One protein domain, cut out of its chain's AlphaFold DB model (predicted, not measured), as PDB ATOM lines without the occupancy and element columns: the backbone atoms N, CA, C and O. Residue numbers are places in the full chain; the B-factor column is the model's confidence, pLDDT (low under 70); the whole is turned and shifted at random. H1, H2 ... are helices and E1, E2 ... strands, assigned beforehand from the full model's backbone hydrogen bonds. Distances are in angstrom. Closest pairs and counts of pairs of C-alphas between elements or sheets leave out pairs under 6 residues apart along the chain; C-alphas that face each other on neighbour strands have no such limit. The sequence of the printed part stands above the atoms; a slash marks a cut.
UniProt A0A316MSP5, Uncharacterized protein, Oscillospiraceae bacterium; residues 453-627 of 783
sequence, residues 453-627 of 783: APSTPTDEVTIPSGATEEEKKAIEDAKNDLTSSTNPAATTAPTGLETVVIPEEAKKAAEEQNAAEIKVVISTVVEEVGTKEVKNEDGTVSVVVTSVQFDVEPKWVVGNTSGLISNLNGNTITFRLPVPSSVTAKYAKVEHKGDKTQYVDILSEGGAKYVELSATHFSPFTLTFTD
ATOM      1  N   ALA A 453     -11.606   9.279 -33.958       93.38
ATOM      2  CA  ALA A 453     -12.564  10.234 -33.425       93.38
ATOM      3  C   ALA A 453     -11.861  11.467 -32.828       93.38
ATOM      4  O   ALA A 453     -10.765  11.349 -32.273       93.38
ATOM      5  N   PRO A 454     -12.480  12.659 -32.915       93.50
ATOM      6  CA  PRO A 454     -11.982  13.849 -32.238       93.50
ATOM      7  C   PRO A 454     -12.164  13.736 -30.717       93.50
ATOM      8  O   PRO A 454     -13.108  13.104 -30.230       93.50
ATOM      9  N   SER A 455     -11.274  14.374 -29.960       94.50
ATOM     10  CA  SER A 455     -11.238  14.306 -28.497       94.50
ATOM     11  C   SER A 455     -10.849  15.649 -27.883       94.50
ATOM     12  O   SER A 455      -9.765  16.167 -28.130       94.50
ATOM     13  N   THR A 456     -11.721  16.209 -27.039       94.69
ATOM     14  CA  THR A 456     -11.449  17.468 -26.332       94.69
ATOM     15  C   THR A 456     -10.265  17.317 -25.369       94.69
ATOM     16  O   THR A 456     -10.309  16.423 -24.517       94.69
ATOM     17  N   PRO A 457      -9.238  18.186 -25.441       95.81
ATOM     18  CA  PRO A 457      -8.163  18.221 -24.458       95.81
ATOM     19  C   PRO A 457      -8.680  18.494 -23.041       95.81
ATOM     20  O   PRO A 457      -9.618  19.265 -22.839       95.81
ATOM     21  N   THR A 458      -8.031  17.884 -22.057       95.94
ATOM     22  CA  THR A 458      -8.302  18.082 -20.622       95.94
ATOM     23  C   THR A 458      -7.089  18.713 -19.941       95.94
ATOM     24  O   THR A 458      -6.050  18.873 -20.578       95.94
ATOM     25  N   ASP A 459      -7.196  19.107 -18.672       93.88
ATOM     26  CA  ASP A 459      -6.083  19.708 -17.935       93.88
ATOM     27  C   ASP A 459      -5.965  19.154 -16.509       93.88
ATOM     28  O   ASP A 459      -6.974  18.930 -15.839       93.88
ATOM     29  N   GLU A 460      -4.725  18.979 -16.049       93.12
ATOM     30  CA  GLU A 460      -4.375  18.767 -14.637       93.12
ATOM     31  C   GLU A 460      -3.481  19.914 -14.111       93.12
ATOM     32  O   GLU A 460      -2.746  19.759 -13.134       93.12
ATOM     33  N   VAL A 461      -3.539  21.092 -14.753       88.50
ATOM     34  CA  VAL A 461      -2.578  22.192 -14.565       88.50
ATOM     35  C   VAL A 461      -2.613  22.730 -13.137       88.50
ATOM     36  O   VAL A 461      -3.525  23.460 -12.732       88.50
ATOM     37  N   THR A 462      -1.560  22.437 -12.374       81.00
ATOM     38  CA  THR A 462      -1.392  22.971 -11.021       81.00
ATOM     39  C   THR A 462      -0.817  24.384 -11.055       81.00
ATOM     40  O   THR A 462       0.330  24.590 -11.446       81.00
ATOM     41  N   ILE A 463      -1.581  25.362 -10.567       79.25
ATOM     42  CA  ILE A 463      -1.102  26.738 -10.377       79.25
ATOM     43  C   ILE A 463       0.055  26.759  -9.351       79.25
ATOM     44  O   ILE A 463      -0.141  26.304  -8.217       79.25
ATOM     45  N   PRO A 464       1.236  27.331  -9.674       77.88
ATOM     46  CA  PRO A 464       2.348  27.424  -8.731       77.88
ATOM     47  C   PRO A 464       1.989  28.232  -7.477       77.88
ATOM     48  O   PRO A 464       1.452  29.337  -7.548       77.88
ATOM     49  N   SER A 465       2.362  27.728  -6.297       71.50
ATOM     50  CA  SER A 465       2.024  28.352  -5.005       71.50
ATOM     51  C   SER A 465       2.677  29.721  -4.753       71.50
ATOM     52  O   SER A 465       2.296  30.413  -3.809       71.50
ATOM     53  N   GLY A 466       3.643  30.115  -5.590       77.50
ATOM     54  CA  GLY A 466       4.279  31.435  -5.595       77.50
ATOM     55  C   GLY A 466       3.820  32.382  -6.713       77.50
ATOM     56  O   GLY A 466       4.350  33.485  -6.775       77.50
ATOM     57  N   ALA A 467       2.884  31.972  -7.580       79.69
ATOM     58  CA  ALA A 467       2.457  32.756  -8.743       79.69
ATOM     59  C   ALA A 467       1.740  34.065  -8.358       79.69
ATOM     60  O   ALA A 467       0.973  34.107  -7.381       79.69
ATOM     61  N   THR A 468       1.937  35.123  -9.148       84.56
ATOM     62  CA  THR A 468       1.215  36.401  -8.997       84.56
ATOM     63  C   THR A 468      -0.263  36.276  -9.395       84.56
ATOM     64  O   THR A 468      -0.696  35.249  -9.922       84.56
ATOM     65  N   GLU A 469      -1.090  37.286  -9.103       86.88
ATOM     66  CA  GLU A 469      -2.510  37.267  -9.504       86.88
ATOM     67  C   GLU A 469      -2.656  37.389 -11.030       86.88
ATOM     68  O   GLU A 469      -3.538  36.784 -11.639       86.88
ATOM     69  N   GLU A 470      -1.727  38.105 -11.656       85.94
ATOM     70  CA  GLU A 470      -1.568  38.242 -13.096       85.94
ATOM     71  C   GLU A 470      -1.150  36.913 -13.751       85.94
ATOM     72  O   GLU A 470      -1.711  36.540 -14.782       85.94
ATOM     73  N   GLU A 471      -0.231  36.155 -13.138       84.44
ATOM     74  CA  GLU A 471       0.151  34.815 -13.608       84.44
ATOM     75  C   GLU A 471      -0.984  33.802 -13.453       84.44
ATOM     76  O   GLU A 471      -1.285  33.076 -14.398       84.44
ATOM     77  N   LYS A 472      -1.673  33.800 -12.303       88.19
ATOM     78  CA  LYS A 472      -2.879  32.984 -12.081       88.19
ATOM     79  C   LYS A 472      -3.920  33.229 -13.164       88.19
ATOM     80  O   LYS A 472      -4.447  32.274 -13.727       88.19
ATOM     81  N   LYS A 473      -4.188  34.501 -13.485       90.62
ATOM     82  CA  LYS A 473      -5.128  34.856 -14.549       90.62
ATOM     83  C   LYS A 473      -4.643  34.370 -15.918       90.62
ATOM     84  O   LYS A 473      -5.439  33.804 -16.651       90.62
ATOM     85  N   ALA A 474      -3.364  34.549 -16.252       89.06
ATOM     86  CA  ALA A 474      -2.819  34.107 -17.536       89.06
ATOM     87  C   ALA A 474      -2.867  32.576 -17.712       89.06
ATOM     88  O   ALA A 474      -3.161  32.104 -18.809       89.06
ATOM     89  N   ILE A 475      -2.627  31.808 -16.642       89.88
ATOM     90  CA  ILE A 475      -2.767  30.342 -16.632       89.88
ATOM     91  C   ILE A 475      -4.238  29.938 -16.790       89.88
ATOM     92  O   ILE A 475      -4.541  29.057 -17.590       89.88
ATOM     93  N   GLU A 476      -5.160  30.587 -16.075       93.19
ATOM     94  CA  GLU A 476      -6.591  30.267 -16.146       93.19
ATOM     95  C   GLU A 476      -7.205  30.642 -17.506       93.19
ATOM     96  O   GLU A 476      -7.905  29.827 -18.105       93.19
ATOM     97  N   ASP A 477      -6.885  31.821 -18.053       93.31
ATOM     98  CA  ASP A 477      -7.259  32.210 -19.420       93.31
ATOM     99  C   ASP A 477      -6.756  31.156 -20.432       93.31
ATOM    100  O   ASP A 477      -7.512  30.689 -21.283       93.31
ATOM    101  N   ALA A 478      -5.494  30.725 -20.298       94.19
ATOM    102  CA  ALA A 478      -4.893  29.724 -21.177       94.19
ATOM    103  C   ALA A 478      -5.542  28.336 -21.048       94.19
ATOM    104  O   ALA A 478      -5.800  27.707 -22.070       94.19
ATOM    105  N   LYS A 479      -5.859  27.861 -19.833       94.00
ATOM    106  CA  LYS A 479      -6.598  26.599 -19.611       94.00
ATOM    107  C   LYS A 479      -7.926  26.584 -20.372       94.00
ATOM    108  O   LYS A 479      -8.242  25.593 -21.029       94.00
ATOM    109  N   ASN A 480      -8.676  27.688 -20.321       94.06
ATOM    110  CA  ASN A 480      -9.971  27.812 -20.996       94.06
ATOM    111  C   ASN A 480      -9.835  27.793 -22.533       94.06
ATOM    112  O   ASN A 480     -10.665  27.184 -23.206       94.06
ATOM    113  N   ASP A 481      -8.774  28.383 -23.095       94.75
ATOM    114  CA  ASP A 481      -8.475  28.291 -24.535       94.75
ATOM    115  C   ASP A 481      -8.029  26.877 -24.962       94.75
ATOM    116  O   ASP A 481      -8.407  26.396 -26.034       94.75
ATOM    117  N   LEU A 482      -7.213  26.215 -24.131       95.88
ATOM    118  CA  LEU A 482      -6.617  24.901 -24.405       95.88
ATOM    119  C   LEU A 482      -7.640  23.757 -24.324       95.88
ATOM    120  O   LEU A 482      -7.618  22.858 -25.159       95.88
ATOM    121  N   THR A 483      -8.551  23.800 -23.351       95.75
ATOM    122  CA  THR A 483      -9.594  22.773 -23.133       95.75
ATOM    123  C   THR A 483     -10.912  23.071 -23.864       95.75
ATOM    124  O   THR A 483     -11.908  22.368 -23.688       95.75
ATOM    125  N   SER A 484     -10.943  24.108 -24.708       95.00
ATOM    126  CA  SER A 484     -12.145  24.496 -25.449       95.00
ATOM    127  C   SER A 484     -12.586  23.413 -26.439       95.00
ATOM    128  O   SER A 484     -11.876  23.085 -27.390       95.00
ATOM    129  N   SER A 485     -13.824  22.935 -26.285       93.69
ATOM    130  CA  SER A 485     -14.465  21.975 -27.194       93.69
ATOM    131  C   SER A 485     -14.774  22.527 -28.593       93.69
ATOM    132  O   SER A 485     -15.258  21.784 -29.444       93.69
ATOM    133  N   THR A 486     -14.495  23.810 -28.855       93.38
ATOM    134  CA  THR A 486     -14.566  24.412 -30.197       93.38
ATOM    135  C   THR A 486     -13.187  24.695 -30.800       93.38
ATOM    136  O   THR A 486     -13.113  25.298 -31.869       93.38
ATOM    137  N   ASN A 487     -12.089  24.319 -30.133       94.75
ATOM    138  CA  ASN A 487     -10.752  24.395 -30.719       94.75
ATOM    139  C   ASN A 487     -10.611  23.310 -31.815       94.75
ATOM    140  O   ASN A 487     -11.058  22.187 -31.587       94.75
ATOM    141  N   PRO A 488      -9.962  23.579 -32.963       93.81
ATOM    142  CA  PRO A 488      -9.649  22.565 -33.976       93.81
ATOM    143  C   PRO A 488      -8.986  21.295 -33.424       93.81
ATOM    144  O   PRO A 488      -9.251  20.205 -33.926       93.81
ATOM    145  N   ALA A 489      -8.180  21.395 -32.361       93.75
ATOM    146  CA  ALA A 489      -7.594  20.238 -31.679       93.75
ATOM    147  C   ALA A 489      -8.609  19.362 -30.916       93.75
ATOM    148  O   ALA A 489      -8.320  18.204 -30.645       93.75
ATOM    149  N   ALA A 490      -9.792  19.894 -30.593       95.12
ATOM    150  CA  ALA A 490     -10.899  19.175 -29.962       95.12
ATOM    151  C   ALA A 490     -11.932  18.630 -30.965       95.12
ATOM    152  O   ALA A 490     -12.743  17.783 -30.597       95.12
ATOM    153  N   THR A 491     -11.937  19.126 -32.209       94.88
ATOM    154  CA  THR A 491     -12.963  18.824 -33.228       94.88
ATOM    155  C   THR A 491     -12.440  18.068 -34.450       94.88
ATOM    156  O   THR A 491     -13.235  17.449 -35.156       94.88
ATOM    157  N   THR A 492     -11.127  18.076 -34.703       93.81
ATOM    158  CA  THR A 492     -10.498  17.322 -35.800       93.81
ATOM    159  C   THR A 492     -10.125  15.920 -35.318       93.81
ATOM    160  O   THR A 492      -9.482  15.778 -34.278       93.81
ATOM    161  N   ALA A 493     -10.496  14.877 -36.064       94.75
ATOM    162  CA  ALA A 493     -10.012  13.525 -35.794       94.75
ATOM    163  C   ALA A 493      -8.514  13.394 -36.158       94.75
ATOM    164  O   ALA A 493      -8.086  13.973 -37.160       94.75
ATOM    165  N   PRO A 494      -7.712  12.636 -35.388       93.19
ATOM    166  CA  PRO A 494      -6.343  12.293 -35.769       93.19
ATOM    167  C   PRO A 494      -6.332  11.337 -36.973       93.19
ATOM    168  O   PRO A 494      -7.260  10.549 -37.147       93.19
ATOM    169  N   THR A 495      -5.265  11.351 -37.773       91.81
ATOM    170  CA  THR A 495      -5.095  10.441 -38.924       91.81
ATOM    171  C   THR A 495      -3.948   9.456 -38.699       91.81
ATOM    172  O   THR A 495      -3.011   9.743 -37.952       91.81
ATOM    173  N   GLY A 496      -4.036   8.268 -39.304       87.38
ATOM    174  CA  GLY A 496      -3.107   7.153 -39.098       87.38
ATOM    175  C   GLY A 496      -3.546   6.177 -37.997       87.38
ATOM    176  O   GLY A 496      -2.994   5.077 -37.897       87.38
ATOM    177  N   LEU A 497      -4.539   6.543 -37.168       87.12
ATOM    178  CA  LEU A 497      -5.070   5.659 -36.123       87.12
ATOM    179  C   LEU A 497      -5.981   4.556 -36.691       87.12
ATOM    180  O   LEU A 497      -6.092   3.495 -36.086       87.12
ATOM    181  N   GLU A 498      -6.580   4.749 -37.866       84.50
ATOM    182  CA  GLU A 498      -7.422   3.755 -38.551       84.50
ATOM    183  C   GLU A 498      -6.672   2.480 -38.978       84.50
ATOM    184  O   GLU A 498      -7.296   1.461 -39.271       84.50
ATOM    185  N   THR A 499      -5.335   2.510 -38.980       82.50
ATOM    186  CA  THR A 499      -4.468   1.390 -39.385       82.50
ATOM    187  C   THR A 499      -3.623   0.799 -38.244       82.50
ATOM    188  O   THR A 499      -2.724  -0.005 -38.505       82.50
ATOM    189  N   VAL A 500      -3.857   1.175 -36.977       84.19
ATOM    190  CA  VAL A 500      -3.061   0.672 -35.832       84.19
ATOM    191  C   VAL A 500      -3.472  -0.735 -35.392       84.19
ATOM    192  O   VAL A 500      -4.593  -1.191 -35.617       84.19
ATOM    193  N   VAL A 501      -2.565  -1.433 -34.703       84.50
ATOM    194  CA  VAL A 501      -2.848  -2.762 -34.143       84.50
ATOM    195  C   VAL A 501      -3.666  -2.613 -32.860       84.50
ATOM    196  O   VAL A 501      -3.138  -2.343 -31.782       84.50
ATOM    197  N   ILE A 502      -4.978  -2.802 -32.993       88.06
ATOM    198  CA  ILE A 502      -5.944  -2.757 -31.891       88.06
ATOM    199  C   ILE A 502      -5.677  -3.885 -30.870       88.06
ATOM    200  O   ILE A 502      -5.637  -5.054 -31.272       88.06
ATOM    201  N   PRO A 503      -5.537  -3.574 -29.561       89.94
ATOM    202  CA  PRO A 503      -5.340  -4.575 -28.508       89.94
ATOM    203  C   PRO A 503      -6.489  -5.590 -28.403       89.94
ATOM    204  O   PRO A 503      -7.648  -5.263 -28.665       89.94
ATOM    205  N   GLU A 504      -6.196  -6.814 -27.953       89.94
ATOM    206  CA  GLU A 504      -7.222  -7.855 -27.760       89.94
ATOM    207  C   GLU A 504      -8.255  -7.451 -26.692       89.94
ATOM    208  O   GLU A 504      -9.430  -7.797 -26.795       89.94
ATOM    209  N   GLU A 505      -7.850  -6.651 -25.704       92.44
ATOM    210  CA  GLU A 505      -8.728  -6.076 -24.683       92.44
ATOM    211  C   GLU A 505      -9.802  -5.162 -25.294       92.44
ATOM    212  O   GLU A 505     -10.939  -5.161 -24.825       92.44
ATOM    213  N   ALA A 506      -9.465  -4.424 -26.357       92.25
ATOM    214  CA  ALA A 506     -10.391  -3.538 -27.057       92.25
ATOM    215  C   ALA A 506     -11.400  -4.328 -27.904       92.25
ATOM    216  O   ALA A 506     -12.589  -4.012 -27.902       92.25
ATOM    217  N   LYS A 507     -10.943  -5.396 -28.575       89.88
ATOM    218  CA  LYS A 507     -11.819  -6.320 -29.318       89.88
ATOM    219  C   LYS A 507     -12.798  -7.011 -28.376       89.88
ATOM    220  O   LYS A 507     -14.001  -6.956 -28.597       89.88
ATOM    221  N   LYS A 508     -12.295  -7.552 -27.263       91.00
ATOM    222  CA  LYS A 508     -13.117  -8.156 -26.210       91.00
ATOM    223  C   LYS A 508     -14.117  -7.155 -25.616       91.00
ATOM    224  O   LYS A 508     -15.269  -7.510 -25.399       91.00
ATOM    225  N   ALA A 509     -13.718  -5.898 -25.401       92.00
ATOM    226  CA  ALA A 509     -14.629  -4.848 -24.941       92.00
ATOM    227  C   ALA A 509     -15.709  -4.482 -25.978       92.00
ATOM    228  O   ALA A 509     -16.792  -4.050 -25.578       92.00
ATOM    229  N   ALA A 510     -15.438  -4.650 -27.278       90.94
ATOM    230  CA  ALA A 510     -16.417  -4.502 -28.357       90.94
ATOM    231  C   ALA A 510     -17.369  -5.701 -28.455       90.94
ATOM    232  O   ALA A 510     -18.573  -5.491 -28.573       90.94
ATOM    233  N   GLU A 511     -16.869  -6.930 -28.315       87.38
ATOM    234  CA  GLU A 511     -17.690  -8.145 -28.216       87.38
ATOM    235  C   GLU A 511     -18.637  -8.080 -27.002       87.38
ATOM    236  O   GLU A 511     -19.849  -8.229 -27.144       87.38
ATOM    237  N   GLU A 512     -18.116  -7.771 -25.808       89.62
ATOM    238  CA  GLU A 512     -18.897  -7.703 -24.559       89.62
ATOM    239  C   GLU A 512     -19.930  -6.562 -24.527       89.62
ATOM    240  O   GLU A 512     -20.891  -6.632 -23.761       89.62
ATOM    241  N   GLN A 513     -19.756  -5.520 -25.350       89.00
ATOM    242  CA  GLN A 513     -20.697  -4.398 -25.480       89.00
ATOM    243  C   GLN A 513     -21.485  -4.408 -26.802       89.00
ATOM    244  O   GLN A 513     -22.235  -3.463 -27.055       89.00
ATOM    245  N   ASN A 514     -21.340  -5.456 -27.627       87.94
ATOM    246  CA  ASN A 514     -21.968  -5.584 -28.946       87.94
ATOM    247  C   ASN A 514     -21.756  -4.330 -29.833       87.94
ATOM    248  O   ASN A 514     -22.703  -3.738 -30.354       87.94
ATOM    249  N   ALA A 515     -20.511  -3.859 -29.938       89.50
ATOM    250  CA  ALA A 515     -20.157  -2.608 -30.612       89.50
ATOM    251  C   ALA A 515     -19.795  -2.806 -32.096       89.50
ATOM    252  O   ALA A 515     -19.092  -3.741 -32.470       89.50
ATOM    253  N   ALA A 516     -20.252  -1.886 -32.951       88.94
ATOM    254  CA  ALA A 516     -19.921  -1.838 -34.378       88.94
ATOM    255  C   ALA A 516     -18.529  -1.237 -34.642       88.94
ATOM    256  O   ALA A 516     -17.904  -1.529 -35.661       88.94
ATOM    257  N   GLU A 517     -18.059  -0.404 -33.712       91.00
ATOM    258  CA  GLU A 517     -16.871   0.436 -33.830       91.00
ATOM    259  C   GLU A 517     -16.029   0.406 -32.542       91.00
ATOM    260  O   GLU A 517     -16.560   0.343 -31.430       91.00
ATOM    261  N   ILE A 518     -14.711   0.506 -32.701       92.19
ATOM    262  CA  ILE A 518     -13.751   0.859 -31.656       92.19
ATOM    263  C   ILE A 518     -13.254   2.253 -32.011       92.19
ATOM    264  O   ILE A 518     -12.561   2.428 -33.018       92.19
ATOM    265  N   LYS A 519     -13.611   3.252 -31.200       93.50
ATOM    266  CA  LYS A 519     -13.122   4.613 -31.425       93.50
ATOM    267  C   LYS A 519     -11.671   4.712 -30.988       93.50
ATOM    268  O   LYS A 519     -11.297   4.167 -29.950       93.50
ATOM    269  N   VAL A 520     -10.860   5.417 -31.762       94.38
ATOM    270  CA  VAL A 520      -9.442   5.644 -31.471       94.38
ATOM    271  C   VAL A 520      -9.159   7.142 -31.472       94.38
ATOM    272  O   VAL A 520      -9.556   7.863 -32.382       94.38
ATOM    273  N   VAL A 521      -8.544   7.625 -30.395       95.12
ATOM    274  CA  VAL A 521      -8.449   9.053 -30.058       95.12
ATOM    275  C   VAL A 521      -7.047   9.413 -29.582       95.12
ATOM    276  O   VAL A 521      -6.320   8.554 -29.076       95.12
ATOM    277  N   ILE A 522      -6.689  10.696 -29.663       95.38
ATOM    278  CA  ILE A 522      -5.518  11.239 -28.965       95.38
ATOM    279  C   ILE A 522      -5.982  11.900 -27.663       95.38
ATOM    280  O   ILE A 522      -6.647  12.935 -27.653       95.38
ATOM    281  N   SER A 523      -5.643  11.265 -26.545       95.25
ATOM    282  CA  SER A 523      -5.889  11.774 -25.201       95.25
ATOM    283  C   SER A 523      -4.843  12.821 -24.851       95.25
ATOM    284  O   SER A 523      -3.761  12.472 -24.386       95.25
ATOM    285  N   THR A 524      -5.193  14.089 -25.038       96.25
ATOM    286  CA  THR A 524      -4.358  15.241 -24.678       96.25
ATOM    287  C   THR A 524      -4.709  15.742 -23.274       96.25
ATOM    288  O   THR A 524      -5.856  16.122 -23.015       96.25
ATOM    289  N   VAL A 525      -3.718  15.784 -22.382       96.50
ATOM    290  CA  VAL A 525      -3.809  16.358 -21.031       96.50
ATOM    291  C   VAL A 525      -2.797  17.492 -20.920       96.50
ATOM    292  O   VAL A 525      -1.610  17.281 -21.142       96.50
ATOM    293  N   VAL A 526      -3.232  18.703 -20.579       95.69
ATOM    294  CA  VAL A 526      -2.318  19.811 -20.271       95.69
ATOM    295  C   VAL A 526      -1.754  19.608 -18.861       95.69
ATOM    296  O   VAL A 526      -2.517  19.596 -17.894       95.69
ATOM    297  N   GLU A 527      -0.432  19.467 -18.742       92.50
ATOM    298  CA  GLU A 527       0.270  19.283 -17.460       92.50
ATOM    299  C   GLU A 527       0.758  20.620 -16.878       92.50
ATOM    300  O   GLU A 527       0.520  20.929 -15.710       92.50
ATOM    301  N   GLU A 528       1.423  21.449 -17.693       89.88
ATOM    302  CA  GLU A 528       2.041  22.708 -17.254       89.88
ATOM    303  C   GLU A 528       1.808  23.838 -18.268       89.88
ATOM    304  O   GLU A 528       1.919  23.647 -19.480       89.88
ATOM    305  N   VAL A 529       1.539  25.048 -17.766       90.38
ATOM    306  CA  VAL A 529       1.483  26.290 -18.553       90.38
ATOM    307  C   VAL A 529       2.554  27.237 -18.017       90.38
ATOM    308  O   VAL A 529       2.410  27.810 -16.939       90.38
ATOM    309  N   GLY A 530       3.643  27.396 -18.769       88.25
ATOM    310  CA  GLY A 530       4.772  28.238 -18.385       88.25
ATOM    311  C   GLY A 530       4.507  29.710 -18.692       88.25
ATOM    312  O   GLY A 530       4.335  30.084 -19.855       88.25
ATOM    313  N   THR A 531       4.496  30.547 -17.656       88.00
ATOM    314  CA  THR A 531       4.294  32.001 -17.742       88.00
ATOM    315  C   THR A 531       5.584  32.798 -17.586       88.00
ATOM    316  O   THR A 531       6.581  32.330 -17.034       88.00
ATOM    317  N   LYS A 532       5.556  34.053 -18.046       84.44
ATOM    318  CA  LYS A 532       6.614  35.028 -17.782       84.44
ATOM    319  C   LYS A 532       6.073  36.452 -17.689       84.44
ATOM    320  O   LYS A 532       5.384  36.915 -18.595       84.44
ATOM    321  N   GLU A 533       6.479  37.176 -16.648       83.31
ATOM    322  CA  GLU A 533       6.304  38.629 -16.570       83.31
ATOM    323  C   GLU A 533       7.167  39.361 -17.615       83.31
ATOM    324  O   GLU A 533       8.383  39.167 -17.727       83.31
ATOM    325  N   VAL A 534       6.525  40.253 -18.365       80.50
ATOM    326  CA  VAL A 534       7.124  41.157 -19.346       80.50
ATOM    327  C   VAL A 534       6.784  42.583 -18.933       80.50
ATOM    328  O   VAL A 534       5.634  42.909 -18.647       80.50
ATOM    329  N   LYS A 535       7.794  43.455 -18.891       79.38
ATOM    330  CA  LYS A 535       7.592  44.874 -18.602       79.38
ATOM    331  C   LYS A 535       7.453  45.659 -19.902       79.38
ATOM    332  O   LYS A 535       8.385  45.681 -20.702       79.38
ATOM    333  N   ASN A 536       6.307  46.303 -20.082       76.50
ATOM    334  CA  ASN A 536       5.969  47.064 -21.279       76.50
ATOM    335  C   ASN A 536       6.628  48.454 -21.268       76.50
ATOM    336  O   ASN A 536       7.064  48.952 -20.225       76.50
ATOM    337  N   GLU A 537       6.687  49.104 -22.434       78.50
ATOM    338  CA  GLU A 537       7.334  50.417 -22.604       78.50
ATOM    339  C   GLU A 537       6.635  51.552 -21.832       78.50
ATOM    340  O   GLU A 537       7.279  52.531 -21.454       78.50
ATOM    341  N   ASP A 538       5.341  51.403 -21.530       76.88
ATOM    342  CA  ASP A 538       4.570  52.315 -20.673       76.88
ATOM    343  C   ASP A 538       4.858  52.138 -19.165       76.88
ATOM    344  O   ASP A 538       4.395  52.923 -18.334       76.88
ATOM    345  N   GLY A 539       5.652  51.127 -18.802       72.56
ATOM    346  CA  GLY A 539       6.027  50.791 -17.435       72.56
ATOM    347  C   GLY A 539       5.104  49.792 -16.732       72.56
ATOM    348  O   GLY A 539       5.428  49.413 -15.602       72.56
ATOM    349  N   THR A 540       4.016  49.344 -17.368       76.75
ATOM    350  CA  THR A 540       3.156  48.260 -16.864       76.75
ATOM    351  C   THR A 540       3.861  46.902 -16.924       76.75
ATOM    352  O   THR A 540       4.872  46.736 -17.608       76.75
ATOM    353  N   VAL A 541       3.327  45.918 -16.198       74.88
ATOM    354  CA  VAL A 541       3.721  44.509 -16.311       74.88
ATOM    355  C   VAL A 541       2.545  43.740 -16.904       74.88
ATOM    356  O   VAL A 541       1.412  43.899 -16.454       74.88
ATOM    357  N   SER A 542       2.818  42.928 -17.917       81.50
ATOM    358  CA  SER A 542       1.908  41.922 -18.463       81.50
ATOM    359  C   SER A 542       2.523  40.539 -18.270       81.50
ATOM    360  O   SER A 542       3.744  40.394 -18.224       81.50
ATOM    361  N   VAL A 543       1.688  39.509 -18.165       83.50
ATOM    362  CA  VAL A 543       2.149  38.119 -18.206       83.50
ATOM    363  C   VAL A 543       1.870  37.559 -19.593       83.50
ATOM    364  O   VAL A 543       0.775  37.734 -20.125       83.50
ATOM    365  N   VAL A 544       2.860  36.882 -20.171       85.88
ATOM    366  CA  VAL A 544       2.712  36.122 -21.417       85.88
ATOM    367  C   VAL A 544       2.892  34.634 -21.138       85.88
ATOM    368  O   VAL A 544       3.698  34.251 -20.287       85.88
ATOM    369  N   VAL A 545       2.164  33.792 -21.872       91.06
ATOM    370  CA  VAL A 545       2.428  32.349 -21.900       91.06
ATOM    371  C   VAL A 545       3.626  32.106 -22.814       91.06
ATOM    372  O   VAL A 545       3.625  32.527 -23.970       91.06
ATOM    373  N   THR A 546       4.661  31.448 -22.298       89.94
ATOM    374  CA  THR A 546       5.893  31.131 -23.037       89.94
ATOM    375  C   THR A 546       5.960  29.680 -23.488       89.94
ATOM    376  O   THR A 546       6.627  29.388 -24.480       89.94
ATOM    377  N   SER A 547       5.286  28.775 -22.781       92.19
ATOM    378  CA  SER A 547       5.301  27.346 -23.081       92.19
ATOM    379  C   SER A 547       4.067  26.630 -22.543       92.19
ATOM    380  O   SER A 547       3.439  27.095 -21.592       92.19
ATOM    381  N   VAL A 548       3.743  25.480 -23.131       94.62
ATOM    382  CA  VAL A 548       2.741  24.535 -22.617       94.62
ATOM    383  C   VAL A 548       3.307  23.120 -22.731       94.62
ATOM    384  O   VAL A 548       3.897  22.778 -23.759       94.62
ATOM    385  N   GLN A 549       3.149  22.316 -21.683       93.88
ATOM    386  CA  GLN A 549       3.435  20.885 -21.695       93.88
ATOM    387  C   GLN A 549       2.129  20.094 -21.745       93.88
ATOM    388  O   GLN A 549       1.197  20.369 -20.988       93.88
ATOM    389  N   PHE A 550       2.093  19.110 -22.637       96.00
ATOM    390  CA  PHE A 550       0.991  18.176 -22.798       96.00
ATOM    391  C   PHE A 550       1.506  16.758 -22.589       96.00
ATOM    392  O   PHE A 550       2.456  16.376 -23.275       96.00
ATOM    393  N   ASP A 551       0.849  15.963 -21.750       94.94
ATOM    394  CA  ASP A 551       0.886  14.514 -21.930       94.94
ATOM    395  C   ASP A 551      -0.106  14.127 -23.032       94.94
ATOM    396  O   ASP A 551      -1.177  14.729 -23.186       94.94
ATOM    397  N   VAL A 552       0.294  13.177 -23.870       94.88
ATOM    398  CA  VAL A 552      -0.396  12.863 -25.122       94.88
ATOM    399  C   VAL A 552      -0.325  11.361 -25.341       94.88
ATOM    400  O   VAL A 552       0.746  10.821 -25.600       94.88
ATOM    401  N   GLU A 553      -1.469  10.683 -25.274       93.81
ATOM    402  CA  GLU A 553      -1.542   9.222 -25.383       93.81
ATOM    403  C   GLU A 553      -2.597   8.773 -26.409       93.81
ATOM    404  O   GLU A 553      -3.761   9.171 -26.299       93.81
ATOM    405  N   PRO A 554      -2.272   7.890 -27.373       94.75
ATOM    406  CA  PRO A 554      -3.277   7.261 -28.217       94.75
ATOM    407  C   PRO A 554      -4.086   6.244 -27.398       94.75
ATOM    408  O   PRO A 554      -3.528   5.330 -26.780       94.75
ATOM    409  N   LYS A 555      -5.414   6.399 -27.383       94.94
ATOM    410  CA  LYS A 555      -6.340   5.555 -26.610       94.94
ATOM    411  C   LYS A 555      -7.434   4.974 -27.492       94.94
ATOM    412  O   LYS A 555      -7.928   5.634 -28.402       94.94
ATOM    413  N   TRP A 556      -7.831   3.742 -27.194       94.81
ATOM    414  CA  TRP A 556      -9.050   3.136 -27.721       94.81
ATOM    415  C   TRP A 556     -10.202   3.363 -26.741       94.81
ATOM    416  O   TRP A 556      -9.988   3.419 -25.529       94.81
ATOM    417  N   VAL A 557     -11.425   3.484 -27.258       93.06
ATOM    418  CA  VAL A 557     -12.653   3.707 -26.488       93.06
ATOM    419  C   VAL A 557     -13.787   2.866 -27.076       93.06
ATOM    420  O   VAL A 557     -14.088   2.943 -28.267       93.06
ATOM    421  N   VAL A 558     -14.444   2.084 -26.222       91.88
ATOM    422  CA  VAL A 558     -15.652   1.315 -26.536       91.88
ATOM    423  C   VAL A 558     -16.668   1.542 -25.424       91.88
ATOM    424  O   VAL A 558     -16.502   1.045 -24.307       91.88
ATOM    425  N   GLY A 559     -17.726   2.298 -25.723       86.06
ATOM    426  CA  GLY A 559     -18.753   2.653 -24.743       86.06
ATOM    427  C   GLY A 559     -18.148   3.347 -23.521       86.06
ATOM    428  O   GLY A 559     -17.610   4.444 -23.632       86.06
ATOM    429  N   ASN A 560     -18.216   2.685 -22.364       85.88
ATOM    430  CA  ASN A 560     -17.694   3.212 -21.095       85.88
ATOM    431  C   ASN A 560     -16.277   2.699 -20.752       85.88
ATOM    432  O   ASN A 560     -15.789   2.958 -19.653       85.88
ATOM    433  N   THR A 561     -15.641   1.934 -21.643       91.62
ATOM    434  CA  THR A 561     -14.345   1.274 -21.411       91.62
ATOM    435  C   THR A 561     -13.293   1.825 -22.369       91.62
ATOM    436  O   THR A 561     -13.585   2.065 -23.539       91.62
ATOM    437  N   SER A 562     -12.066   2.020 -21.892       94.31
ATOM    438  CA  SER A 562     -10.959   2.549 -22.690       94.31
ATOM    439  C   SER A 562      -9.609   1.991 -22.238       94.31
ATOM    440  O   SER A 562      -9.484   1.422 -21.152       94.31
ATOM    441  N   GLY A 563      -8.587   2.160 -23.078       94.69
ATOM    442  CA  GLY A 563      -7.220   1.735 -22.786       94.69
ATOM    443  C   GLY A 563      -6.200   2.316 -23.762       94.69
ATOM    444  O   GLY A 563      -6.557   2.972 -24.738       94.69
ATOM    445  N   LEU A 564      -4.914   2.093 -23.485       93.38
ATOM    446  CA  LEU A 564      -3.798   2.614 -24.284       93.38
ATOM    447  C   LEU A 564      -3.568   1.808 -25.569       93.38
ATOM    448  O   LEU A 564      -3.720   0.585 -25.580       93.38
ATOM    449  N   ILE A 565      -3.117   2.486 -26.625       91.38
ATOM    450  CA  ILE A 565      -2.640   1.881 -27.874       91.38
ATOM    451  C   ILE A 565      -1.106   1.947 -27.879       91.38
ATOM    452  O   ILE A 565      -0.497   2.879 -28.397       91.38
ATOM    453  N   SER A 566      -0.459   0.957 -27.264       82.50
ATOM    454  CA  SER A 566       1.002   0.938 -27.081       82.50
ATOM    455  C   SER A 566       1.802   0.492 -28.313       82.50
ATOM    456  O   SER A 566       3.025   0.633 -28.323       82.50
ATOM    457  N   ASN A 567       1.144  -0.043 -29.347       82.88
ATOM    458  CA  ASN A 567       1.779  -0.473 -30.592       82.88
ATOM    459  C   ASN A 567       1.119   0.185 -31.810       82.88
ATOM    460  O   ASN A 567       0.087  -0.268 -32.303       82.88
ATOM    461  N   LEU A 568       1.772   1.222 -32.332       83.44
ATOM    462  CA  LEU A 568       1.349   1.938 -33.536       83.44
ATOM    463  C   LEU A 568       1.812   1.267 -34.836       83.44
ATOM    464  O   LEU A 568       1.601   1.822 -35.902       83.44
ATOM    465  N   ASN A 569       2.460   0.095 -34.781       76.69
ATOM    466  CA  ASN A 569       2.934  -0.663 -35.951       76.69
ATOM    467  C   ASN A 569       3.925   0.095 -36.874       76.69
ATOM    468  O   ASN A 569       4.186  -0.329 -37.997       76.69
ATOM    469  N   GLY A 570       4.506   1.199 -36.392       75.69
ATOM    470  CA  GLY A 570       5.335   2.109 -37.191       75.69
ATOM    471  C   GLY A 570       4.543   3.167 -37.971       75.69
ATOM    472  O   GLY A 570       5.149   3.932 -38.716       75.69
ATOM    473  N   ASN A 571       3.220   3.236 -37.796       77.69
ATOM    474  CA  ASN A 571       2.377   4.265 -38.391       77.69
ATOM    475  C   ASN A 571       2.737   5.640 -37.809       77.69
ATOM    476  O   ASN A 571       2.842   5.807 -36.590       77.69
ATOM    477  N   THR A 572       2.870   6.637 -38.679       87.69
ATOM    478  CA  THR A 572       2.913   8.045 -38.273       87.69
ATOM    479  C   THR A 572       1.493   8.514 -37.993       87.69
ATOM    480  O   THR A 572       0.645   8.454 -38.879       87.69
ATOM    481  N   ILE A 573       1.246   8.994 -36.778       89.06
ATOM    482  CA  ILE A 573      -0.039   9.554 -36.366       89.06
ATOM    483  C   ILE A 573       0.046  11.072 -36.447       89.06
ATOM    484  O   ILE A 573       0.919  11.662 -35.806       89.06
ATOM    485  N   THR A 574      -0.855  11.701 -37.202       93.19
ATOM    486  CA  THR A 574      -0.960  13.167 -37.274       93.19
ATOM    487  C   THR A 574      -2.131  13.649 -36.428       93.19
ATOM    488  O   THR A 574      -3.241  13.120 -36.510       93.19
ATOM    489  N   PHE A 575      -1.875  14.646 -35.585       95.06
ATOM    490  CA  PHE A 575      -2.820  15.176 -34.607       95.06
ATOM    491  C   PHE A 575      -2.557  16.664 -34.344       95.06
ATOM    492  O   PHE A 575      -1.549  17.227 -34.770       95.06
ATOM    493  N   ARG A 576      -3.478  17.317 -33.636       96.88
ATOM    494  CA  ARG A 576      -3.415  18.751 -33.332       96.88
ATOM    495  C   ARG A 576      -3.272  18.970 -31.830       96.88
ATOM    496  O   ARG A 576      -3.946  18.306 -31.049       96.88
ATOM    497  N   LEU A 577      -2.428  19.922 -31.431       97.56
ATOM    498  CA  LEU A 577      -2.367  20.431 -30.058       97.56
ATOM    499  C   LEU A 577      -2.843  21.890 -30.028       97.56
ATOM    500  O   LEU A 577      -2.438  22.676 -30.887       97.56
ATOM    501  N   PRO A 578      -3.700  22.276 -29.069       97.56
ATOM    502  CA  PRO A 578      -4.220  23.636 -28.979       97.56
ATOM    503  C   PRO A 578      -3.128  24.624 -28.541       97.56
ATOM    504  O   PRO A 578      -2.158  24.263 -27.878       97.56
ATOM    505  N   VAL A 579      -3.300  25.902 -28.876       97.50
ATOM    506  CA  VAL A 579      -2.418  27.002 -28.449       97.50
ATOM    507  C   VAL A 579      -3.278  28.124 -27.850       97.50
ATOM    508  O   VAL A 579      -4.313  28.450 -28.438       97.50
ATOM    509  N   PRO A 580      -2.894  28.751 -26.717       96.06
ATOM    510  CA  PRO A 580      -3.690  29.820 -26.117       96.06
ATOM    511  C   PRO A 580      -3.842  31.030 -27.046       96.06
ATOM    512  O   PRO A 580      -2.898  31.432 -27.734       96.06
ATOM    513  N   SER A 581      -5.010  31.673 -27.028       92.81
ATOM    514  CA  SER A 581      -5.308  32.854 -27.850       92.81
ATOM    515  C   SER A 581      -4.352  34.018 -27.559       92.81
ATOM    516  O   SER A 581      -3.995  34.767 -28.475       92.81
ATOM    517  N   SER A 582      -3.858  34.107 -26.320       90.88
ATOM    518  CA  SER A 582      -2.879  35.083 -25.832       90.88
ATOM    519  C   SER A 582      -1.478  34.959 -26.450       90.88
ATOM    520  O   SER A 582      -0.716  35.925 -26.415       90.88
ATOM    521  N   VAL A 583      -1.125  33.818 -27.057       93.38
ATOM    522  CA  VAL A 583       0.181  33.620 -27.705       93.38
ATOM    523  C   VAL A 583       0.236  34.398 -29.019       93.38
ATOM    524  O   VAL A 583      -0.422  34.041 -29.996       93.38
ATOM    525  N   THR A 584       1.030  35.467 -29.070       90.12
ATOM    526  CA  THR A 584       1.237  36.277 -30.289       90.12
ATOM    527  C   THR A 584       2.339  35.749 -31.206       90.12
ATOM    528  O   THR A 584       2.496  36.270 -32.307       90.12
ATOM    529  N   ALA A 585       3.106  34.758 -30.746       89.56
ATOM    530  CA  ALA A 585       4.218  34.177 -31.485       89.56
ATOM    531  C   ALA A 585       3.756  33.489 -32.778       89.56
ATOM    532  O   ALA A 585       2.659  32.932 -32.839       89.56
ATOM    533  N   LYS A 586       4.623  33.474 -33.793       91.56
ATOM    534  CA  LYS A 586       4.365  32.777 -35.068       91.56
ATOM    535  C   LYS A 586       4.619  31.271 -35.041       91.56
ATOM    536  O   LYS A 586       4.003  30.548 -35.820       91.56
ATOM    537  N   TYR A 587       5.534  30.806 -34.194       91.50
ATOM    538  CA  TYR A 587       6.045  29.437 -34.238       91.50
ATOM    539  C   TYR A 587       6.046  28.780 -32.858       91.50
ATOM    540  O   TYR A 587       6.260  29.439 -31.835       91.50
ATOM    541  N   ALA A 588       5.896  27.459 -32.838       93.56
ATOM    542  CA  ALA A 588       6.178  26.635 -31.673       93.56
ATOM    543  C   ALA A 588       7.444  25.806 -31.922       93.56
ATOM    544  O   ALA A 588       7.521  25.014 -32.861       93.56
ATOM    545  N   LYS A 589       8.437  25.967 -31.045       93.31
ATOM    546  CA  LYS A 589       9.506  24.986 -30.855       93.31
ATOM    547  C   LYS A 589       8.884  23.772 -30.165       93.31
ATOM    548  O   LYS A 589       8.346  23.921 -29.069       93.31
ATOM    549  N   VAL A 590       8.970  22.603 -30.788       93.44
ATOM    550  CA  VAL A 590       8.430  21.339 -30.274       93.44
ATOM    551  C   VAL A 590       9.572  20.505 -29.711       93.44
ATOM    552  O   VAL A 590      10.542  20.207 -30.416       93.44
ATOM    553  N   GLU A 591       9.454  20.108 -28.450       89.62
ATOM    554  CA  GLU A 591      10.345  19.147 -27.803       89.62
ATOM    555  C   GLU A 591       9.548  17.905 -27.405       89.62
ATOM    556  O   GLU A 591       8.617  17.979 -26.606       89.62
ATOM    557  N   HIS A 592       9.922  16.769 -27.993       88.19
ATOM    558  CA  HIS A 592       9.336  15.451 -27.767       88.19
ATOM    559  C   HIS A 592      10.468  14.445 -27.521       88.19
ATOM    560  O   HIS A 592      11.572  14.577 -28.061       88.19
ATOM    561  N   LYS A 593      10.251  13.467 -26.637       81.12
ATOM    562  CA  LYS A 593      11.345  12.655 -26.096       81.12
ATOM    563  C   LYS A 593      11.879  11.661 -27.129       81.12
ATOM    564  O   LYS A 593      11.174  10.764 -27.578       81.12
ATOM    565  N   GLY A 594      13.172  11.779 -27.427       72.44
ATOM    566  CA  GLY A 594      13.886  10.926 -28.385       72.44
ATOM    567  C   GLY A 594      14.056  11.557 -29.769       72.44
ATOM    568  O   GLY A 594      14.965  11.153 -30.492       72.44
ATOM    569  N   ASP A 595      13.267  12.582 -30.092       77.75
ATOM    570  CA  ASP A 595      13.290  13.244 -31.396       77.75
ATOM    571  C   ASP A 595      14.245  14.442 -31.461       77.75
ATOM    572  O   ASP A 595      14.694  15.000 -30.454       77.75
ATOM    573  N   LYS A 596      14.534  14.871 -32.694       79.25
ATOM    574  CA  LYS A 596      15.125  16.186 -32.969       79.25
ATOM    575  C   LYS A 596      14.076  17.265 -32.661       79.25
ATOM    576  O   LYS A 596      12.922  17.123 -33.054       79.25
ATOM    577  N   THR A 597      14.483  18.363 -32.020       81.88
ATOM    578  CA  THR A 597      13.627  19.547 -31.819       81.88
ATOM    579  C   THR A 597      13.066  20.046 -33.152       81.88
ATOM    580  O   THR A 597      13.837  20.315 -34.074       81.88
ATOM    581  N   GLN A 598      11.748  20.218 -33.233       83.44
ATOM    582  CA  GLN A 598      11.062  20.711 -34.434       83.44
ATOM    583  C   GLN A 598      10.616  22.170 -34.249       83.44
ATOM    584  O   GLN A 598      10.565  22.670 -33.125       83.44
ATOM    585  N   TYR A 599      10.296  22.866 -35.342       87.75
ATOM    586  CA  TYR A 599       9.774  24.237 -35.319       87.75
ATOM    587  C   TYR A 599       8.588  24.357 -36.278       87.75
ATOM    588  O   TYR A 599       8.779  24.538 -37.483       87.75
ATOM    589  N   VAL A 600       7.378  24.254 -35.732       89.62
ATOM    590  CA  VAL A 600       6.116  24.258 -36.486       89.62
ATOM    591  C   VAL A 600       5.442  25.628 -36.441       89.62
ATOM    592  O   VAL A 600       5.707  26.437 -35.545       89.62
ATOM    593  N   ASP A 601       4.572  25.889 -37.410       92.44
ATOM    594  CA  ASP A 601       3.818  27.140 -37.502       92.44
ATOM    595  C   ASP A 601       2.569  27.078 -36.616       92.44
ATOM    596  O   ASP A 601       1.915  26.039 -36.516       92.44
ATOM    597  N   ILE A 602       2.243  28.189 -35.951       94.19
ATOM    598  CA  ILE A 602       1.021  28.299 -35.147       94.19
ATOM    599  C   ILE A 602      -0.124  28.680 -36.084       94.19
ATOM    600  O   ILE A 602      -0.198  29.803 -36.590       94.19
ATOM    601  N   LEU A 603      -1.011  27.718 -36.317       94.81
ATOM    602  CA  LEU A 603      -2.175  27.834 -37.184       94.81
ATOM    603  C   LEU A 603      -3.353  28.466 -36.428       94.81
ATOM    604  O   LEU A 603      -3.385  28.506 -35.195       94.81
ATOM    605  N   SER A 604      -4.323  28.993 -37.177       92.69
ATOM    606  CA  SER A 604      -5.501  29.672 -36.632       92.69
ATOM    607  C   SER A 604      -6.725  29.424 -37.507       92.69
ATOM    608  O   SER A 604      -6.693  29.673 -38.710       92.69
ATOM    609  N   GLU A 605      -7.810  28.957 -36.897       92.12
ATOM    610  CA  GLU A 605      -9.049  28.565 -37.571       92.12
ATOM    611  C   GLU A 605     -10.231  28.908 -36.654       92.12
ATOM    612  O   GLU A 605     -10.192  28.664 -35.448       92.12
ATOM    613  N   GLY A 606     -11.239  29.612 -37.177       85.31
ATOM    614  CA  GLY A 606     -12.313  30.195 -36.352       85.31
ATOM    615  C   GLY A 606     -11.854  31.244 -35.317       85.31
ATOM    616  O   GLY A 606     -12.675  31.740 -34.551       85.31
ATOM    617  N   GLY A 607     -10.561  31.594 -35.288       87.12
ATOM    618  CA  GLY A 607      -9.926  32.426 -34.257       87.12
ATOM    619  C   GLY A 607      -9.276  31.633 -33.113       87.12
ATOM    620  O   GLY A 607      -8.524  32.220 -32.333       87.12
ATOM    621  N   ALA A 608      -9.509  30.320 -33.034       93.56
ATOM    622  CA  ALA A 608      -8.794  29.419 -32.134       93.56
ATOM    623  C   ALA A 608      -7.452  29.003 -32.756       93.56
ATOM    624  O   ALA A 608      -7.356  28.825 -33.971       93.56
ATOM    625  N   LYS A 609      -6.415  28.847 -31.925       97.06
ATOM    626  CA  LYS A 609      -5.054  28.520 -32.374       97.06
ATOM    627  C   LYS A 609      -4.680  27.080 -32.049       97.06
ATOM    628  O   LYS A 609      -5.130  26.523 -31.043       97.06
ATOM    629  N   TYR A 610      -3.831  26.506 -32.893       97.12
ATOM    630  CA  TYR A 610      -3.293  25.158 -32.739       97.12
ATOM    631  C   TYR A 610      -1.941  25.009 -33.445       97.12
ATOM    632  O   TYR A 610      -1.517  25.874 -34.210       97.12
ATOM    633  N   VAL A 611      -1.277  23.889 -33.193       96.06
ATOM    634  CA  VAL A 611      -0.209  23.342 -34.035       96.06
ATOM    635  C   VAL A 611      -0.621  21.953 -34.505       96.06
ATOM    636  O   VAL A 611      -1.339  21.249 -33.796       96.06
ATOM    637  N   GLU A 612      -0.166  21.555 -35.687       95.50
ATOM    638  CA  GLU A 612      -0.336  20.199 -36.209       95.50
ATOM    639  C   GLU A 612       1.008  19.463 -36.118       95.50
ATOM    640  O   GLU A 612       2.051  20.033 -36.441       95.50
ATOM    641  N   LEU A 613       0.990  18.236 -35.594       92.50
ATOM    642  CA  LEU A 613       2.167  17.431 -35.267       92.50
ATOM    643  C   LEU A 613       2.004  16.009 -35.801       92.50
ATOM    644  O   LEU A 613       0.898  15.475 -35.832       92.50
ATOM    645  N   SER A 614       3.128  15.372 -36.125       90.81
ATOM    646  CA  SER A 614       3.190  13.982 -36.578       90.81
ATOM    647  C   SER A 614       4.198  13.198 -35.734       90.81
ATOM    648  O   SER A 614       5.336  13.641 -35.576       90.81
ATOM    649  N   ALA A 615       3.803  12.039 -35.198       86.75
ATOM    650  CA  ALA A 615       4.653  11.214 -34.331       86.75
ATOM    651  C   ALA A 615       4.441   9.703 -34.550       86.75
ATOM    652  O   ALA A 615       3.346   9.267 -34.895       86.75
ATOM    653  N   THR A 616       5.488   8.896 -34.338       86.31
ATOM    654  CA  THR A 616       5.452   7.412 -34.434       86.31
ATOM    655  C   THR A 616       5.546   6.716 -33.067       86.31
ATOM    656  O   THR A 616       5.374   5.501 -32.955       86.31
ATOM    657  N   HIS A 617       5.775   7.495 -32.010       86.75
ATOM    658  CA  HIS A 617       5.734   7.127 -30.598       86.75
ATOM    659  C   HIS A 617       5.193   8.317 -29.802       86.75
ATOM    660  O   HIS A 617       5.135   9.430 -30.322       86.75
ATOM    661  N   PHE A 618       4.799   8.091 -28.552       90.19
ATOM    662  CA  PHE A 618       4.167   9.112 -27.718       90.19
ATOM    663  C   PHE A 618       4.830   9.219 -26.342       90.19
ATOM    664  O   PHE A 618       5.274   8.228 -25.757       90.19
ATOM    665  N   SER A 619       4.939  10.456 -25.872       86.88
ATOM    666  CA  SER A 619       5.436  10.898 -24.568       86.88
ATOM    667  C   SER A 619       5.110  12.394 -24.417       86.88
ATOM    668  O   SER A 619       4.721  13.000 -25.418       86.88
ATOM    669  N   PRO A 620       5.302  13.032 -23.248       91.38
ATOM    670  CA  PRO A 620       4.979  14.446 -23.100       91.38
ATOM    671  C   PRO A 620       5.658  15.359 -24.134       91.38
ATOM    672  O   PRO A 620       6.874  15.299 -24.350       91.38
ATOM    673  N   PHE A 621       4.850  16.217 -24.757       94.56
ATOM    674  CA  PHE A 621       5.249  17.226 -25.734       94.56
ATOM    675  C   PHE A 621       5.326  18.590 -25.048       94.56
ATOM    676  O   PHE A 621       4.340  19.072 -24.489       94.56
ATOM    677  N   THR A 622       6.472  19.261 -25.141       95.00
ATOM    678  CA  THR A 622       6.618  20.654 -24.701       95.00
ATOM    679  C   THR A 622       6.636  21.577 -25.914       95.00
ATOM    680  O   THR A 622       7.552  21.523 -26.738       95.00
ATOM    681  N   LEU A 623       5.641  22.460 -26.006       96.31
ATOM    682  CA  LEU A 623       5.632  23.581 -26.942       96.31
ATOM    683  C   LEU A 623       6.261  24.801 -26.264       96.31
ATOM    684  O   LEU A 623       5.828  25.192 -25.184       96.31
ATOM    685  N   THR A 624       7.250  25.432 -26.898       93.62
ATOM    686  CA  THR A 624       7.795  26.740 -26.486       93.62
ATOM    687  C   THR A 624       7.592  27.753 -27.607       93.62
ATOM    688  O   THR A 624       8.024  27.534 -28.738       93.62
ATOM    689  N   PHE A 625       6.942  28.872 -27.310       93.31
ATOM    690  CA  PHE A 625       6.484  29.829 -28.315       93.31
ATOM    691  C   PHE A 625       7.580  30.837 -28.699       93.31
ATOM    692  O   PHE A 625       8.280  31.375 -27.840       93.31
ATOM    693  N   THR A 626       7.758  31.082 -30.002       88.69
ATOM    694  CA  THR A 626       8.845  31.912 -30.548       88.69
ATOM    695  C   THR A 626       8.465  32.597 -31.865       88.69
ATOM    696  O   THR A 626       7.793  32.020 -32.715       88.69
ATOM    697  N   ASP A 627       8.941  33.826 -32.071       85.94
ATOM    698  CA  ASP A 627       8.836  34.542 -33.353       85.94
ATOM    699  C   ASP A 627      10.008  34.269 -34.308       85.94
ATOM    700  O   ASP A 627      10.010  34.733 -35.450       85.94
TER     701      ASP A 627
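What this domain is: This is residues 453 to 627 of the 783 residues of an uncharacterized protein of Oscillospiraceae bacterium (UniProt A0A316MSP5). A long two-strand hairpin, E1 and E2, makes the longest axis, and beside it E9, E5 and E6, then E7, E8 and E4, curve round into a small, flattened, nearly closed barrel that stays open between E4 and E1. H1 covers the hairpin toward the end with its turn, H2 packs on E4 and E8, and H3 sits with E3 at the opposite end of the hairpin. The printed part has 175 residues, with three named helices followed by nine named strands along the chain, and its class is mixed, helices and strands. Six strands make a branched, twisted sheet with antiparallel neighbours, and three make an antiparallel sheet in the order E4, E8, E7. The whole is compact, with a radius of gyration of the C-alphas of 17.8 A, yet its outline is a rod with spans of 64 by 31 by 31 A.

Where its parts are: Residues 453 to 468 hold no named element. H1 is residues 469 to 482, 19.8 A long, and its first C-alpha is at (-2.510, 37.267, -9.504). H2 is residues 488 to 491, and H3 is residues 504 to 512, 12.1 A long. E1, residues 517 to 535, begins at C-alpha (-16.871, 0.436, -33.830) and measures 53.0 A. E2, residues 541 to 558, measures 48.4 A and bends by 60 degrees at residue 554. E3 is residues 561 to 564, E4 is residues 573 to 579 at 19.3 A, E5 is residues 587 to 591, E6 is residues 598 to 601 and E7 is residues 603 to 605. E8 is residues 608 to 615, 22.7 A long, and E9, residues 621 to 626, ends at C-alpha (8.845, 31.912, -30.548).

How they stand to each other: E1, E2 and E3 form a meander, each strand the antiparallel neighbour of the one before. In the hairpin of E1 and E2, N 525 and O 551 are 2.9 A apart, within hydrogen-bond range. E1 lies on one side of E2, and E3 and E9 on the other side, in staggered pairing: N 556 and O 563 of E2 and E3 are 2.9 A apart, and N 548 and O 623 of E2 and E9 also 2.9 A. E9 is antiparallel to E5, with N 589 and O 624 at 2.8 A, and E5 and E6 are a hairpin, with N 590 and O 598 at 2.8 A. E6 runs on into E7 at 34 degrees. E7 and E8 are a hairpin, with N 603 and O 610 at 2.8 A, and E8 is antiparallel to E4, with N 575 and O 613 at 2.9 A. The closest C-alphas of E1 and E4, those of Ile 522 and Phe 575, are 7.4 A apart, and E2 and E4 are near each other. H1 is on the branched sheet at a height of 5.7 A, over E2, and runs along the strands, only just, at 28 degrees on the local plane; its closest C-alpha pair with E2 is Glu 471 and Val 543, 6.0 A. H3 is on the same sheet at a height of 8.0 A, over E2, with the C-alphas of Ala 510 and Val 558 closest at 6.1 A. H2 is on the sheet of E4, E8 and E7 at a height of 7.6 A; its closest C-alpha pair with E4 is Ala 489 and Arg 576, 4.7 A. H1 and H3 are apart. In H1 and H3 every O i to N i+4 pair is within hydrogen-bond range, and H2 is too short for such a pair.

The domain as a whole: The two C-alphas farthest apart, those of Glu 511 and Asp 538, are 64.9 A apart. The printed part has no cut. The link from H2 to H3, 12 residues, is long. The mean pLDDT of the printed part is 89.6, and no printed residue is under 70.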